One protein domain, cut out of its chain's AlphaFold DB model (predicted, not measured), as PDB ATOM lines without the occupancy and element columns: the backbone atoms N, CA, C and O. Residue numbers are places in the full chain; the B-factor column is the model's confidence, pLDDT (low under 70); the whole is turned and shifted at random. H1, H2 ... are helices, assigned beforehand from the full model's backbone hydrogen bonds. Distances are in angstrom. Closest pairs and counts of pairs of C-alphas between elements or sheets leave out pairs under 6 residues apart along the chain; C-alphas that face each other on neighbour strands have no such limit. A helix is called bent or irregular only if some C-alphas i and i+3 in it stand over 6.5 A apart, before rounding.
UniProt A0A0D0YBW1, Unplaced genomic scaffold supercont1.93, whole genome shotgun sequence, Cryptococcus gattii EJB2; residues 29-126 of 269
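AT A GLANCE: This is residues 29 to 126 of the 269 residues of an uncharacterized protein of Cryptococcus gattii EJB2 (UniProt A0A0D0YBW1). A sharply bent long helix, H3, and two more helices, H2 and H5, stand round a short helix, H4, in the middle of the domain, with H2 on one side of H4 and H5 on the other. The small helix H1 lies at the far end beside H2, and the loop of residues 78 to 83 sticks out. The printed part has 98 residues with five named helices, in the order H1, H2, H3, H4, H5, and no named strand; the class is all helix. It is compact, with a radius of gyration of the C-alphas of 13.3 A, and spans 36 by 32 by 27 A.

IN THESE COORDINATES: H3, residues 53 to 75, was assigned as one helix by its hydrogen bonds but is bent: C-alphas 65 and 68 are 9.2 A apart. Its arms are H3a, residues 53 to 65, 18.5 A long from C-alpha 53 at (110.370, 107.498, 147.362), and H3b, residues 68 to 75, 10.2 A long. H4 holds residues 87 to 93. H5, residues 109 to 125, is 23.1 A long and ends at C-alpha 125 at (91.743, 102.033, 153.861). H5 is only just irregular, with C-alphas 111 and 114 6.9 A apart, and has a kink of 39 degrees near residue 116. H2, residues 37 to 48, is 16.3 A long. H1, residues 29 to 33, begins at C-alpha 29 at (103.952, 95.849, 163.429).

HOW THE PARTS SIT: H3a and H3b stand at a steep tilt of 45 degrees, opposite ways; they are close but not clearly touching, and their closest C-alphas, of Leu 63 and Phe 71, are 5.4 A apart. H3b and H5 only just touch, with 3 pairs of C-alphas within 8 A, through residues 117 to 121 of H5; the closest C-alphas are those of Ile 68 and Leu 120, 6.8 A apart. H5 touches H4 with residues 109 to 116 alone, at a tilt of 38 degrees that is only just steep, the same way; the closest C-alphas, of Leu 87 and Asp 109, are 5.7 A apart. H2 touches H4 with residues 43 to 48 alone, about perpendicular at 79 degrees; the closest C-alphas, of Ala 47 and Gly 93, are 5.0 A apart. H1 and H2 are close but not clearly touching, with the closest C-alphas, of Arg 32 and Tyr 40, 7.7 A apart. H1 and H5 are apart. Each O i to N i+4 pair is within hydrogen-bond range in H1, H3a, H3b and H4, against 7 of 8 in H2 and 11 of 13 in H5.

THE WHOLE: The two C-alphas farthest apart, of Asn 34 and Glu 80, are 38.1 A apart. The printed part has no cut. The links from H3 to H4 and from H4 to H5 are long, with 11 and 15 residues. Mean pLDDT of the printed part is 80.7; residues 29 to 35, 44, 47 to 48 and 80 to 84 are under 70.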
ATOM      1  N   ASP A  29     103.153  95.225 162.380       63.66
ATOM      2  CA  ASP A  29     103.952  95.849 163.429       63.66
ATOM      3  C   ASP A  29     104.412  94.784 164.443       63.66
ATOM      4  O   ASP A  29     105.587  94.738 164.792       63.66
ATOM      5  N   GLN A  30     103.565  93.797 164.761       64.19
ATOM      6  CA  GLN A  30     103.958  92.636 165.579       64.19
ATOM      7  C   GLN A  30     105.052  91.783 164.925       64.19
ATOM      8  O   GLN A  30     105.914  91.222 165.597       64.19
ATOM      9  N   GLU A  31     105.020  91.638 163.605       67.38
ATOM     10  CA  GLU A  31     106.033  90.867 162.874       67.38
ATOM     11  C   GLU A  31     107.348  91.630 162.745       67.38
ATOM     12  O   GLU A  31     108.407  91.005 162.675       67.38
ATOM     13  N   ARG A  32     107.286  92.968 162.775       64.50
ATOM     14  CA  ARG A  32     108.463  93.825 162.914       64.50
ATOM     15  C   ARG A  32     109.117  93.666 164.282       64.50
ATOM     16  O   ARG A  32     110.326  93.487 164.342       64.50
ATOM     17  N   ASP A  33     108.321  93.640 165.345       64.94
ATOM     18  CA  ASP A  33     108.813  93.510 166.723       64.94
ATOM     19  C   ASP A  33     109.462  92.142 167.015       64.94
ATOM     20  O   ASP A  33     110.260  92.011 167.941       64.94
ATOM     21  N   ASN A  34     109.146  91.119 166.216       67.00
ATOM     22  CA  ASN A  34     109.722  89.776 166.327       67.00
ATOM     23  C   ASN A  34     111.002  89.571 165.487       67.00
ATOM     24  O   ASN A  34     111.530  88.455 165.451       67.00
ATOM     25  N   LEU A  35     111.493  90.596 164.779       69.56
ATOM     26  CA  LEU A  35     112.724  90.518 163.983       69.56
ATOM     27  C   LEU A  35     113.968  90.715 164.853       69.56
ATOM     28  O   LEU A  35     114.005  91.561 165.740       69.56
ATOM     29  N   SER A  36     115.031  89.975 164.535       77.69
ATOM     30  CA  SER A  36     116.376  90.335 164.990       77.69
ATOM     31  C   SER A  36     116.850  91.596 164.260       77.69
ATOM     32  O   SER A  36     116.613  91.715 163.055       77.69
ATOM     33  N   ASP A  37     117.582  92.483 164.943       73.62
ATOM     34  CA  ASP A  37     118.146  93.716 164.365       73.62
ATOM     35  C   ASP A  37     118.849  93.451 163.019       73.62
ATOM     36  O   ASP A  37     118.577  94.104 162.017       73.62
ATOM     37  N   GLY A  38     119.661  92.389 162.937       76.31
ATOM     38  CA  GLY A  38     120.386  92.044 161.707       76.31
ATOM     39  C   GLY A  38     119.533  91.438 160.581       76.31
ATOM     40  O   GLY A  38     119.988  91.359 159.440       76.31
ATOM     41  N   GLU A  39     118.320  90.956 160.868       75.12
ATOM     42  CA  GLU A  39     117.350  90.559 159.836       75.12
ATOM     43  C   GLU A  39     116.538  91.756 159.352       75.12
ATOM     44  O   GLU A  39     116.239  91.848 158.161       75.12
ATOM     45  N   TYR A  40     116.215  92.675 160.264       73.25
ATOM     46  CA  TYR A  40     115.550  93.928 159.944       73.25
ATOM     47  C   TYR A  40     116.411  94.781 159.006       73.25
ATOM     48  O   TYR A  40     115.931  95.169 157.943       73.25
ATOM     49  N   ASP A  41     117.698  94.951 159.320       74.25
ATOM     50  CA  ASP A  41     118.645  95.716 158.498       74.25
ATOM     51  C   ASP A  41     118.704  95.210 157.050       74.25
ATOM     52  O   ASP A  41     118.669  95.997 156.108       74.25
ATOM     53  N   LYS A  42     118.696  93.886 156.846       79.94
ATOM     54  CA  LYS A  42     118.698  93.285 155.500       79.94
ATOM     55  C   LYS A  42     117.420  93.571 154.722       79.94
ATOM     56  O   LYS A  42     117.466  93.731 153.508       79.94
ATOM     57  N   LEU A  43     116.274  93.572 155.401       72.94
ATOM     58  CA  LEU A  43     114.991  93.868 154.765       72.94
ATOM     59  C   LEU A  43     114.864  95.356 154.433       72.94
ATOM     60  O   LEU A  43     114.298  95.681 153.392       72.94
ATOM     61  N   VAL A  44     115.391  96.231 155.290       69.69
ATOM     62  CA  VAL A  44     115.464  97.677 155.043       69.69
ATOM     63  C   VAL A  44     116.378  97.959 153.857       69.69
ATOM     64  O   VAL A  44     115.948  98.609 152.914       69.69
ATOM     65  N   GLU A  45     117.577  97.383 153.835       74.50
ATOM     66  CA  GLU A  45     118.509  97.521 152.714       74.50
ATOM     67  C   GLU A  45     117.907  96.970 151.404       74.50
ATOM     68  O   GLU A  45     118.063  97.563 150.339       74.50
ATOM     69  N   GLU A  46     117.165  95.859 151.453       75.56
ATOM     70  CA  GLU A  46     116.453  95.323 150.284       75.56
ATOM     71  C   GLU A  46     115.319  96.250 149.805       75.56
ATOM     72  O   GLU A  46     115.080  96.348 148.599       75.56
ATOM     73  N   ALA A  47     114.630  96.926 150.729       69.00
ATOM     74  CA  ALA A  47     113.578  97.889 150.414       69.00
ATOM     75  C   ALA A  47     114.150  99.173 149.795       69.00
ATOM     76  O   ALA A  47     113.684  99.594 148.737       69.00
ATOM     77  N   GLU A  48     115.186  99.748 150.410       64.25
ATOM     78  CA  GLU A  48     115.851 100.984 149.967       64.25
ATOM     79  C   GLU A  48     116.530 100.822 148.600       64.25
ATOM     80  O   GLU A  48     116.528 101.738 147.785       64.25
ATOM     81  N   ASN A  49     117.054  99.631 148.300       72.00
ATOM     82  CA  ASN A  49     117.620  99.322 146.984       72.00
ATOM     83  C   ASN A  49     116.557  98.998 145.916       72.00
ATOM     84  O   ASN A  49     116.902  98.744 144.758       72.00
ATOM     85  N   GLY A  50     115.280  98.909 146.300       72.50
ATOM     86  CA  GLY A  50     114.197  98.446 145.438       72.50
ATOM     87  C   GLY A  50     113.526  99.551 144.626       72.50
ATOM     88  O   GLY A  50     113.332  99.364 143.425       72.50
ATOM     89  N   TYR A  51     113.159 100.655 145.281       82.12
ATOM     90  CA  TYR A  51     112.377 101.757 144.710       82.12
ATOM     91  C   TYR A  51     112.778 103.091 145.331       82.12
ATOM     92  O   TYR A  51     113.120 103.135 146.512       82.12
ATOM     93  N   THR A  52     112.679 104.177 144.563       86.75
ATOM     94  CA  THR A  52     112.783 105.527 145.137       86.75
ATOM     95  C   THR A  52     111.478 105.940 145.819       86.75
ATOM     96  O   THR A  52     110.405 105.395 145.534       86.75
ATOM     97  N   ASP A  53     111.550 106.942 146.695       82.88
ATOM     98  CA  ASP A  53     110.370 107.498 147.362       82.88
ATOM     99  C   ASP A  53     109.338 108.013 146.341       82.88
ATOM    100  O   ASP A  53     108.141 107.754 146.477       82.88
ATOM    101  N   GLU A  54     109.784 108.655 145.254       85.69
ATOM    102  CA  GLU A  54     108.883 109.146 144.206       85.69
ATOM    103  C   GLU A  54     108.176 108.010 143.455       85.69
ATOM    104  O   GLU A  54     107.012 108.147 143.069       85.69
ATOM    105  N   GLU A  55     108.856 106.882 143.233       86.81
ATOM    106  CA  GLU A  55     108.244 105.701 142.619       86.81
ATOM    107  C   GLU A  55     107.184 105.090 143.541       86.81
ATOM    108  O   GLU A  55     106.091 104.731 143.087       86.81
ATOM    109  N   MET A  56     107.465 105.020 144.844       86.88
ATOM    110  CA  MET A  56     106.512 104.516 145.833       86.88
ATOM    111  C   MET A  56     105.279 105.417 145.969       86.88
ATOM    112  O   MET A  56     104.153 104.909 146.077       86.88
ATOM    113  N   ASP A  57     105.446 106.734 145.874       86.00
ATOM    114  CA  ASP A  57     104.337 107.689 145.827       86.00
ATOM    115  C   ASP A  57     103.480 107.495 144.569       86.00
ATOM    116  O   ASP A  57     102.245 107.444 144.640       86.00
ATOM    117  N   GLN A  58     104.111 107.293 143.408       88.69
ATOM    118  CA  GLN A  58     103.396 106.988 142.166       88.69
ATOM    119  C   GLN A  58     102.606 105.682 142.271       88.69
ATOM    120  O   GLN A  58     101.436 105.639 141.874       88.69
ATOM    121  N   TYR A  59     103.192 104.625 142.837       89.56
ATOM    122  CA  TYR A  59     102.478 103.368 143.066       89.56
ATOM    123  C   TYR A  59     101.321 103.532 144.050       89.56
ATOM    124  O   TYR A  59     100.260 102.940 143.845       89.56
ATOM    125  N   THR A  60     101.476 104.369 145.075       87.50
ATOM    126  CA  THR A  60     100.397 104.695 146.015       87.50
ATOM    127  C   THR A  60      99.229 105.382 145.306       87.50
ATOM    128  O   THR A  60      98.074 104.983 145.493       87.50
ATOM    129  N   CYS A  61      99.511 106.362 144.442       86.56
ATOM    130  CA  CYS A  61      98.502 107.031 143.619       86.56
ATOM    131  C   CYS A  61      97.799 106.047 142.676       86.56
ATOM    132  O   CYS A  61      96.573 105.942 142.698       86.56
ATOM    133  N   GLN A  62      98.558 105.243 141.926       88.50
ATOM    134  CA  GLN A  62      97.998 104.240 141.012       88.50
ATOM    135  C   GLN A  62      97.127 103.212 141.739       88.50
ATOM    136  O   GLN A  62      96.057 102.844 141.247       88.50
ATOM    137  N   LEU A  63      97.561 102.752 142.917       89.50
ATOM    138  CA  LEU A  63      96.798 101.830 143.749       89.50
ATOM    139  C   LEU A  63      95.445 102.438 144.144       89.50
ATOM    140  O   LEU A  63      94.421 101.755 144.048       89.50
ATOM    141  N   LYS A  64      95.432 103.709 144.565       86.94
ATOM    142  CA  LYS A  64      94.224 104.434 144.989       86.94
ATOM    143  C   LYS A  64      93.268 104.751 143.847       86.94
ATOM    144  O   LYS A  64      92.058 104.649 144.041       86.94
ATOM    145  N   GLU A  65      93.790 105.106 142.680       88.81
ATOM    146  CA  GLU A  65      92.985 105.479 141.514       88.81
ATOM    147  C   GLU A  65      92.411 104.258 140.787       88.81
ATOM    148  O   GLU A  65      91.220 104.216 140.477       88.81
ATOM    149  N   ASN A  66      93.239 103.237 140.551       88.44
ATOM    150  CA  ASN A  66      92.875 102.095 139.707       88.44
ATOM    151  C   ASN A  66      92.334 100.901 140.505       88.44
ATOM    152  O   ASN A  66      91.707 100.000 139.933       88.44
ATOM    153  N   GLY A  67      92.567 100.885 141.820       86.50
ATOM    154  CA  GLY A  67      92.227  99.785 142.714       86.50
ATOM    155  C   GLY A  67      93.196  98.601 142.619       86.50
ATOM    156  O   GLY A  67      93.930  98.429 141.647       86.50
ATOM    157  N   ILE A  68      93.157  97.731 143.636       88.94
ATOM    158  CA  ILE A  68      94.134  96.643 143.854       88.94
ATOM    159  C   ILE A  68      94.317  95.753 142.623       88.94
ATOM    160  O   ILE A  68      95.438  95.424 142.259       88.94
ATOM    161  N   ILE A  69      93.218  95.330 141.995       88.44
ATOM    162  CA  ILE A  69      93.265  94.336 140.914       88.44
ATOM    163  C   ILE A  69      93.955  94.912 139.677       88.44
ATOM    164  O   ILE A  69      94.810  94.250 139.094       88.44
ATOM    165  N   ASN A  70      93.588  96.131 139.280       90.06
ATOM    166  CA  ASN A  70      94.169  96.769 138.103       90.06
ATOM    167  C   ASN A  70      95.623  97.151 138.358       90.06
ATOM    168  O   ASN A  70      96.455  96.907 137.492       90.06
ATOM    169  N   PHE A  71      95.923  97.647 139.558       91.06
ATOM    170  CA  PHE A  71      97.283  97.950 139.986       91.06
ATOM    171  C   PHE A  71      98.188  96.710 139.969       91.06
ATOM    172  O   PHE A  71      99.243  96.730 139.349       91.06
ATOM    173  N   LEU A  72      97.766  95.595 140.574       88.81
ATOM    174  CA  LEU A  72      98.554  94.357 140.547       88.81
ATOM    175  C   LEU A  72      98.707  93.813 139.125       88.81
ATOM    176  O   LEU A  72      99.768  93.305 138.777       88.81
ATOM    177  N   ARG A  73      97.671  93.936 138.285       87.88
ATOM    178  CA  ARG A  73      97.753  93.527 136.880       87.88
ATOM    179  C   ARG A  73      98.761  94.376 136.102       87.88
ATOM    180  O   ARG A  73      99.509  93.796 135.333       87.88
ATOM    181  N   SER A  74      98.789  95.697 136.290       86.81
ATOM    182  CA  SER A  74      99.758  96.583 135.626       86.81
ATOM    183  C   SER A  74     101.163  96.480 136.212       86.81
ATOM    184  O   SER A  74     102.141  96.745 135.528       86.81
ATOM    185  N   TYR A  75     101.282  96.118 137.486       86.44
ATOM    186  CA  TYR A  75     102.572  95.984 138.151       86.44
ATOM    187  C   TYR A  75     103.277  94.668 137.790       86.44
ATOM    188  O   TYR A  75     104.488  94.655 137.591       86.44
ATOM    189  N   LEU A  76     102.523  93.569 137.683       85.06
ATOM    190  CA  LEU A  76     103.052  92.232 137.380       85.06
ATOM    191  C   LEU A  76     103.213  91.959 135.874       85.06
ATOM    192  O   LEU A  76     103.589  90.852 135.492       85.06
ATOM    193  N   THR A  77     102.908  92.926 135.003       82.88
ATOM    194  CA  THR A  77     103.253  92.828 133.576       82.88
ATOM    195  C   THR A  77     104.751  93.007 133.356       82.88
ATOM    196  O   THR A  77     105.422  93.683 134.132       82.88
ATOM    197  N   LEU A  78     105.261  92.402 132.279       75.00
ATOM    198  CA  LEU A  78     106.662  92.518 131.865       75.00
ATOM    199  C   LEU A  78     107.053  93.993 131.722       75.00
ATOM    200  O   LEU A  78     106.315  94.771 131.110       75.00
ATOM    201  N   THR A  79     108.202  94.362 132.287       71.50
ATOM    202  CA  THR A  79     108.793  95.685 132.071       71.50
ATOM    203  C   THR A  79     109.310  95.820 130.640       71.50
ATOM    204  O   THR A  79     109.386  94.840 129.896       71.50
ATOM    205  N   GLU A  80     109.691  97.038 130.250       67.12
ATOM    206  CA  GLU A  80     110.334  97.302 128.953       67.12
ATOM    207  C   GLU A  80     111.609  96.458 128.753       67.12
ATOM    208  O   GLU A  80     111.923  96.076 127.627       67.12
ATOM    209  N   ASP A  81     112.266  96.071 129.851       67.69
ATOM    210  CA  ASP A  81     113.457  95.214 129.874       67.69
ATOM    211  C   ASP A  81     113.152  93.706 129.777       67.69
ATOM    212  O   ASP A  81     114.067  92.887 129.751       67.69
ATOM    213  N   GLY A  82     111.874  93.311 129.730       68.81
ATOM    214  CA  GLY A  82     111.454  91.906 129.661       68.81
ATOM    215  C   GLY A  82     111.514  91.151 130.992       68.81
ATOM    216  O   GLY A  82     111.282  89.942 131.012       68.81
ATOM    217  N   GLU A  83     111.776  91.845 132.100       69.81
ATOM    218  CA  GLU A  83     111.817  91.267 133.442       69.81
ATOM    219  C   GLU A  83     110.460  91.395 134.148       69.81
ATOM    220  O   GLU A  83     109.709  92.361 133.970       69.81
ATOM    221  N   MET A  84     110.126  90.403 134.974       69.88
ATOM    222  CA  MET A  84     108.931  90.454 135.816       69.88
ATOM    223  C   MET A  84     109.274  91.129 137.147       69.88
ATOM    224  O   MET A  84     110.185  90.704 137.859       69.88
ATOM    225  N   ARG A  85     108.530  92.179 137.512       80.50
ATOM    226  CA  ARG A  85     108.710  92.850 138.805       80.50
ATOM    227  C   ARG A  85     108.279  91.930 139.944       80.50
ATOM    228  O   ARG A  85     107.196  91.358 139.902       80.50
ATOM    229  N   SER A  86     109.106  91.836 140.984       84.62
ATOM    230  CA  SER A  86     108.820  90.998 142.152       84.62
ATOM    231  C   SER A  86     107.763  91.636 143.053       84.62
ATOM    232  O   SER A  86     107.876  92.807 143.439       84.62
ATOM    233  N   LEU A  87     106.764  90.848 143.455       86.38
ATOM    234  CA  LEU A  87     105.761  91.276 144.430       86.38
ATOM    235  C   LEU A  87     106.358  91.462 145.834       86.38
ATOM    236  O   LEU A  87     105.905  92.319 146.588       86.38
ATOM    237  N   ARG A  88     107.404  90.701 146.179       85.62
ATOM    238  CA  ARG A  88     108.127  90.831 147.457       85.62
ATOM    239  C   ARG A  88     108.753  92.214 147.605       85.62
ATOM    240  O   ARG A  88     108.545  92.859 148.627       85.62
ATOM    241  N   LYS A  89     109.450  92.688 146.567       84.88
ATOM    242  CA  LYS A  89     110.061  94.027 146.556       84.88
ATOM    243  C   LYS A  89     109.018  95.126 146.717       84.88
ATOM    244  O   LYS A  89     109.232  96.049 147.490       84.88
ATOM    245  N   LEU A  90     107.867  94.991 146.054       87.19
ATOM    246  CA  LEU A  90     106.768  95.948 146.194       87.19
ATOM    247  C   LEU A  90     106.273  96.051 147.638       87.19
ATOM    248  O   LEU A  90     106.071  97.143 148.156       87.19
ATOM    249  N   LEU A  91     106.052  94.900 148.280       86.50
ATOM    250  CA  LEU A  91     105.573  94.852 149.659       86.50
ATOM    251  C   LEU A  91     106.581  95.503 150.603       86.50
ATOM    252  O   LEU A  91     106.187  96.355 151.393       86.50
ATOM    253  N   LEU A  92     107.864  95.170 150.463       83.88
ATOM    254  CA  LEU A  92     108.930  95.780 151.254       83.88
ATOM    255  C   LEU A  92     109.042  97.292 151.011       83.88
ATOM    256  O   LEU A  92     109.170  98.030 151.981       83.88
ATOM    257  N   GLY A  93     108.890  97.758 149.767       83.56
ATOM    258  CA  GLY A  93     108.850  99.188 149.435       83.56
ATOM    259  C   GLY A  93     107.693  99.931 150.114       83.56
ATOM    260  O   GLY A  93     107.854 101.050 150.581       83.56
ATOM    261  N   PHE A  94     106.535  99.284 150.284       83.75
ATOM    262  CA  PHE A  94     105.435  99.819 151.102       83.75
ATOM    263  C   PHE A  94     105.672  99.701 152.622       83.75
ATOM    264  O   PHE A  94     104.781 100.016 153.417       83.75
ATOM    265  N   GLY A  95     106.830  99.193 153.050       81.00
ATOM    266  CA  GLY A  95     107.126  98.866 154.441       81.00
ATOM    267  C   GLY A  95     106.340  97.658 154.966       81.00
ATOM    268  O   GLY A  95     106.233  97.459 156.175       81.00
ATOM    269  N   LEU A  96     105.752  96.840 154.103       83.38
ATOM    270  CA  LEU A  96     104.983  95.668 154.504       83.38
ATOM    271  C   LEU A  96     105.905  94.454 154.571       83.38
ATOM    272  O   LEU A  96     106.347  93.936 153.547       83.38
ATOM    273  N   VAL A  97     106.162  93.974 155.786       83.12
ATOM    274  CA  VAL A  97     106.978  92.779 156.010       83.12
ATOM    275  C   VAL A  97     106.079  91.538 155.946       83.12
ATOM    276  O   VAL A  97     105.129  91.452 156.723       83.12
ATOM    277  N   PRO A  98     106.332  90.577 155.035       82.62
ATOM    278  CA  PRO A  98     105.601  89.313 155.012       82.62
ATOM    279  C   PRO A  98     105.916  88.434 156.238       82.62
ATOM    280  O   PRO A  98     107.031  88.511 156.783       82.62
ATOM    281  N   PRO A  99     104.992  87.534 156.630       81.69
ATOM    282  CA  PRO A  99     105.220  86.607 157.734       81.69
ATOM    283  C   PRO A  99     106.355  85.635 157.403       81.69
ATOM    284  O   PRO A  99     106.605  85.348 156.230       81.69
ATOM    285  N   LEU A 100     107.008  85.089 158.433       77.69
ATOM    286  CA  LEU A 100     108.166  84.185 158.309       77.69
ATOM    287  C   LEU A 100     108.055  83.124 157.186       77.69
ATOM    288  O   LEU A 100     108.996  83.015 156.397       77.69
ATOM    289  N   PRO A 101     106.930  82.393 157.011       78.94
ATOM    290  CA  PRO A 101     106.810  81.378 155.959       78.94
ATOM    291  C   PRO A 101     106.825  81.947 154.537       78.94
ATOM    292  O   PRO A 101     107.114  81.213 153.599       78.94
ATOM    293  N   LEU A 102     106.489  83.230 154.376       79.94
ATOM    294  CA  LEU A 102     106.377  83.940 153.099       79.94
ATOM    295  C   LEU A 102     107.575  84.858 152.812       79.94
ATOM    296  O   LEU A 102     107.606  85.527 151.780       79.94
ATOM    297  N   ARG A 103     108.566  84.904 153.708       77.44
ATOM    298  CA  ARG A 103     109.709  85.822 153.611       77.44
ATOM    299  C   ARG A 103     110.827  85.309 152.703       77.44
ATOM    300  O   ARG A 103     111.638  86.106 152.233       77.44
ATOM    301  N   SER A 104     110.869  84.001 152.449       78.38
ATOM    302  CA  SER A 104     111.932  83.362 151.672       78.38
ATOM    303  C   SER A 104     111.982  83.888 150.227       78.38
ATOM    304  O   SER A 104     110.952  83.914 149.552       78.38
ATOM    305  N   PRO A 105     113.171  84.239 149.701       73.19
ATOM    306  CA  PRO A 105     113.317  84.880 148.388       73.19
ATOM    307  C   PRO A 105     112.908  83.991 147.201       73.19
ATOM    308  O   PRO A 105     112.653  84.504 146.120       73.19
ATOM    309  N   GLY A 106     112.832  82.670 147.387       78.00
ATOM    310  CA  GLY A 106     112.428  81.717 146.345       78.00
ATOM    311  C   GLY A 106     110.918  81.477 146.233       78.00
ATOM    312  O   GLY A 106     110.505  80.582 145.498       78.00
ATOM    313  N   ILE A 107     110.091  82.201 146.990       82.69
ATOM    314  CA  ILE A 107     108.640  81.986 146.994       82.69
ATOM    315  C   ILE A 107     108.014  82.620 145.748       82.69
ATOM    316  O   ILE A 107     108.231  83.805 145.500       82.69
ATOM    317  N   PRO A 108     107.204  81.873 144.974       84.25
ATOM    318  CA  PRO A 108     106.510  82.432 143.821       84.25
ATOM    319  C   PRO A 108     105.531  83.536 144.225       84.25
ATOM    320  O   PRO A 108     104.767  83.369 145.179       84.25
ATOM    321  N   ASP A 109     105.446  84.598 143.420       83.38
ATOM    322  CA  ASP A 109     104.522  85.722 143.642       83.38
ATOM    323  C   ASP A 109     103.061  85.272 143.827       83.38
ATOM    324  O   ASP A 109     102.313  85.873 144.595       83.38
ATOM    325  N   LEU A 110     102.658  84.157 143.204       85.62
ATOM    326  CA  LEU A 110     101.323  83.569 143.358       85.62
ATOM    327  C   LEU A 110     100.966  83.247 144.821       85.62
ATOM    328  O   LEU A 110      99.809  83.400 145.209       85.62
ATOM    329  N   GLN A 111     101.940  82.827 145.636       86.19
ATOM    330  CA  GLN A 111     101.727  82.562 147.065       86.19
ATOM    331  C   GLN A 111     101.701  83.849 147.901       86.19
ATOM    332  O   GLN A 111     101.070  83.883 148.955       86.19
ATOM    333  N   LEU A 112     102.336  84.919 147.414       86.25
ATOM    334  CA  LEU A 112     102.325  86.241 148.041       86.25
ATOM    335  C   LEU A 112     101.052  87.037 147.723       86.25
ATOM    336  O   LEU A 112     100.693  87.934 148.481       86.25
ATOM    337  N   LEU A 113     100.327  86.713 146.647       86.69
ATOM    338  CA  LEU A 113      99.134  87.456 146.220       86.69
ATOM    339  C   LEU A 113      98.026  87.591 147.283       86.69
ATOM    340  O   LEU A 113      97.494  88.696 147.415       86.69
ATOM    341  N   PRO A 114      97.639  86.548 148.048       87.00
ATOM    342  CA  PRO A 114      96.628  86.695 149.097       87.00
ATOM    343  C   PRO A 114      97.064  87.686 150.179       87.00
ATOM    344  O   PRO A 114      96.276  88.540 150.590       87.00
ATOM    345  N   PHE A 115      98.337  87.607 150.577       87.00
ATOM    346  CA  PHE A 115      98.948  88.520 151.533       87.00
ATOM    347  C   PHE A 115      98.988  89.949 150.986       87.00
ATOM    348  O   PHE A 115      98.467  90.869 151.613       87.00
ATOM    349  N   ALA A 116      99.510  90.127 149.771       87.38
ATOM    350  CA  ALA A 116      99.582  91.421 149.111       87.38
ATOM    351  C   ALA A 116      98.200  92.057 148.969       87.38
ATOM    352  O   ALA A 116      98.022  93.235 149.250       87.38
ATOM    353  N   LYS A 117      97.179  91.276 148.607       88.62
ATOM    354  CA  LYS A 117      95.804  91.768 148.532       88.62
ATOM    355  C   LYS A 117      95.314  92.301 149.881       88.62
ATOM    356  O   LYS A 117      94.726  93.382 149.908       88.62
ATOM    357  N   ALA A 118      95.532  91.575 150.977       86.19
ATOM    358  CA  ALA A 118      95.139  92.019 152.316       86.19
ATOM    359  C   ALA A 118      95.903  93.288 152.736       86.19
ATOM    360  O   ALA A 118      95.299  94.278 153.158       86.19
ATOM    361  N   ALA A 119      97.217  93.301 152.517       85.56
ATOM    362  CA  ALA A 119      98.089  94.404 152.896       85.56
ATOM    363  C   ALA A 119      97.815  95.682 152.077       85.56
ATOM    364  O   ALA A 119      97.593  96.752 152.644       85.56
ATOM    365  N   LEU A 120      97.682  95.580 150.751       86.69
ATOM    366  CA  LEU A 120      97.292  96.703 149.887       86.69
ATOM    367  C   LEU A 120      95.870  97.199 150.201       86.69
ATOM    368  O   LEU A 120      95.599  98.398 150.134       86.69
ATOM    369  N   SER A 121      94.959  96.311 150.624       86.88
ATOM    370  CA  SER A 121      93.632  96.722 151.117       86.88
ATOM    371  C   SER A 121      93.723  97.585 152.377       86.88
ATOM    372  O   SER A 121      92.851  98.422 152.612       86.88
ATOM    373  N   ARG A 122      94.748  97.399 153.215       83.19
ATOM    374  CA  ARG A 122      95.006  98.253 154.384       83.19
ATOM    375  C   ARG A 122      95.505  99.630 153.949       83.19
ATOM    376  O   ARG A 122      95.006 100.624 154.470       83.19
ATOM    377  N   ILE A 123      96.387  99.700 152.950       82.19
ATOM    378  CA  ILE A 123      96.854 100.971 152.369       82.19
ATOM    379  C   ILE A 123      95.682 101.759 151.772       82.19
ATOM    380  O   ILE A 123      95.524 102.937 152.072       82.19
ATOM    381  N   LEU A 124      94.784 101.103 151.029       82.12
ATOM    382  CA  LEU A 124      93.581 101.756 150.493       82.12
ATOM    383  C   LEU A 124      92.620 102.270 151.569       82.12
ATOM    384  O   LEU A 124      91.922 103.260 151.357       82.12
ATOM    385  N   ARG A 125      92.560 101.597 152.721       82.19
ATOM    386  CA  ARG A 125      91.743 102.033 153.861       82.19
ATOM    387  C   ARG A 125      92.356 103.231 154.592       82.19
ATOM    388  O   ARG A 125      91.631 103.931 155.299       82.19
ATOM    389  N   ARG A 126      93.658 103.495 154.429       81.06
ATOM    390  CA  ARG A 126      94.330 104.642 155.046       81.06
ATOM    391  C   ARG A 126      94.009 105.919 154.272       81.06
ATOM    392  O   ARG A 126      94.395 106.107 153.121       81.06
TER     393      ARG A 126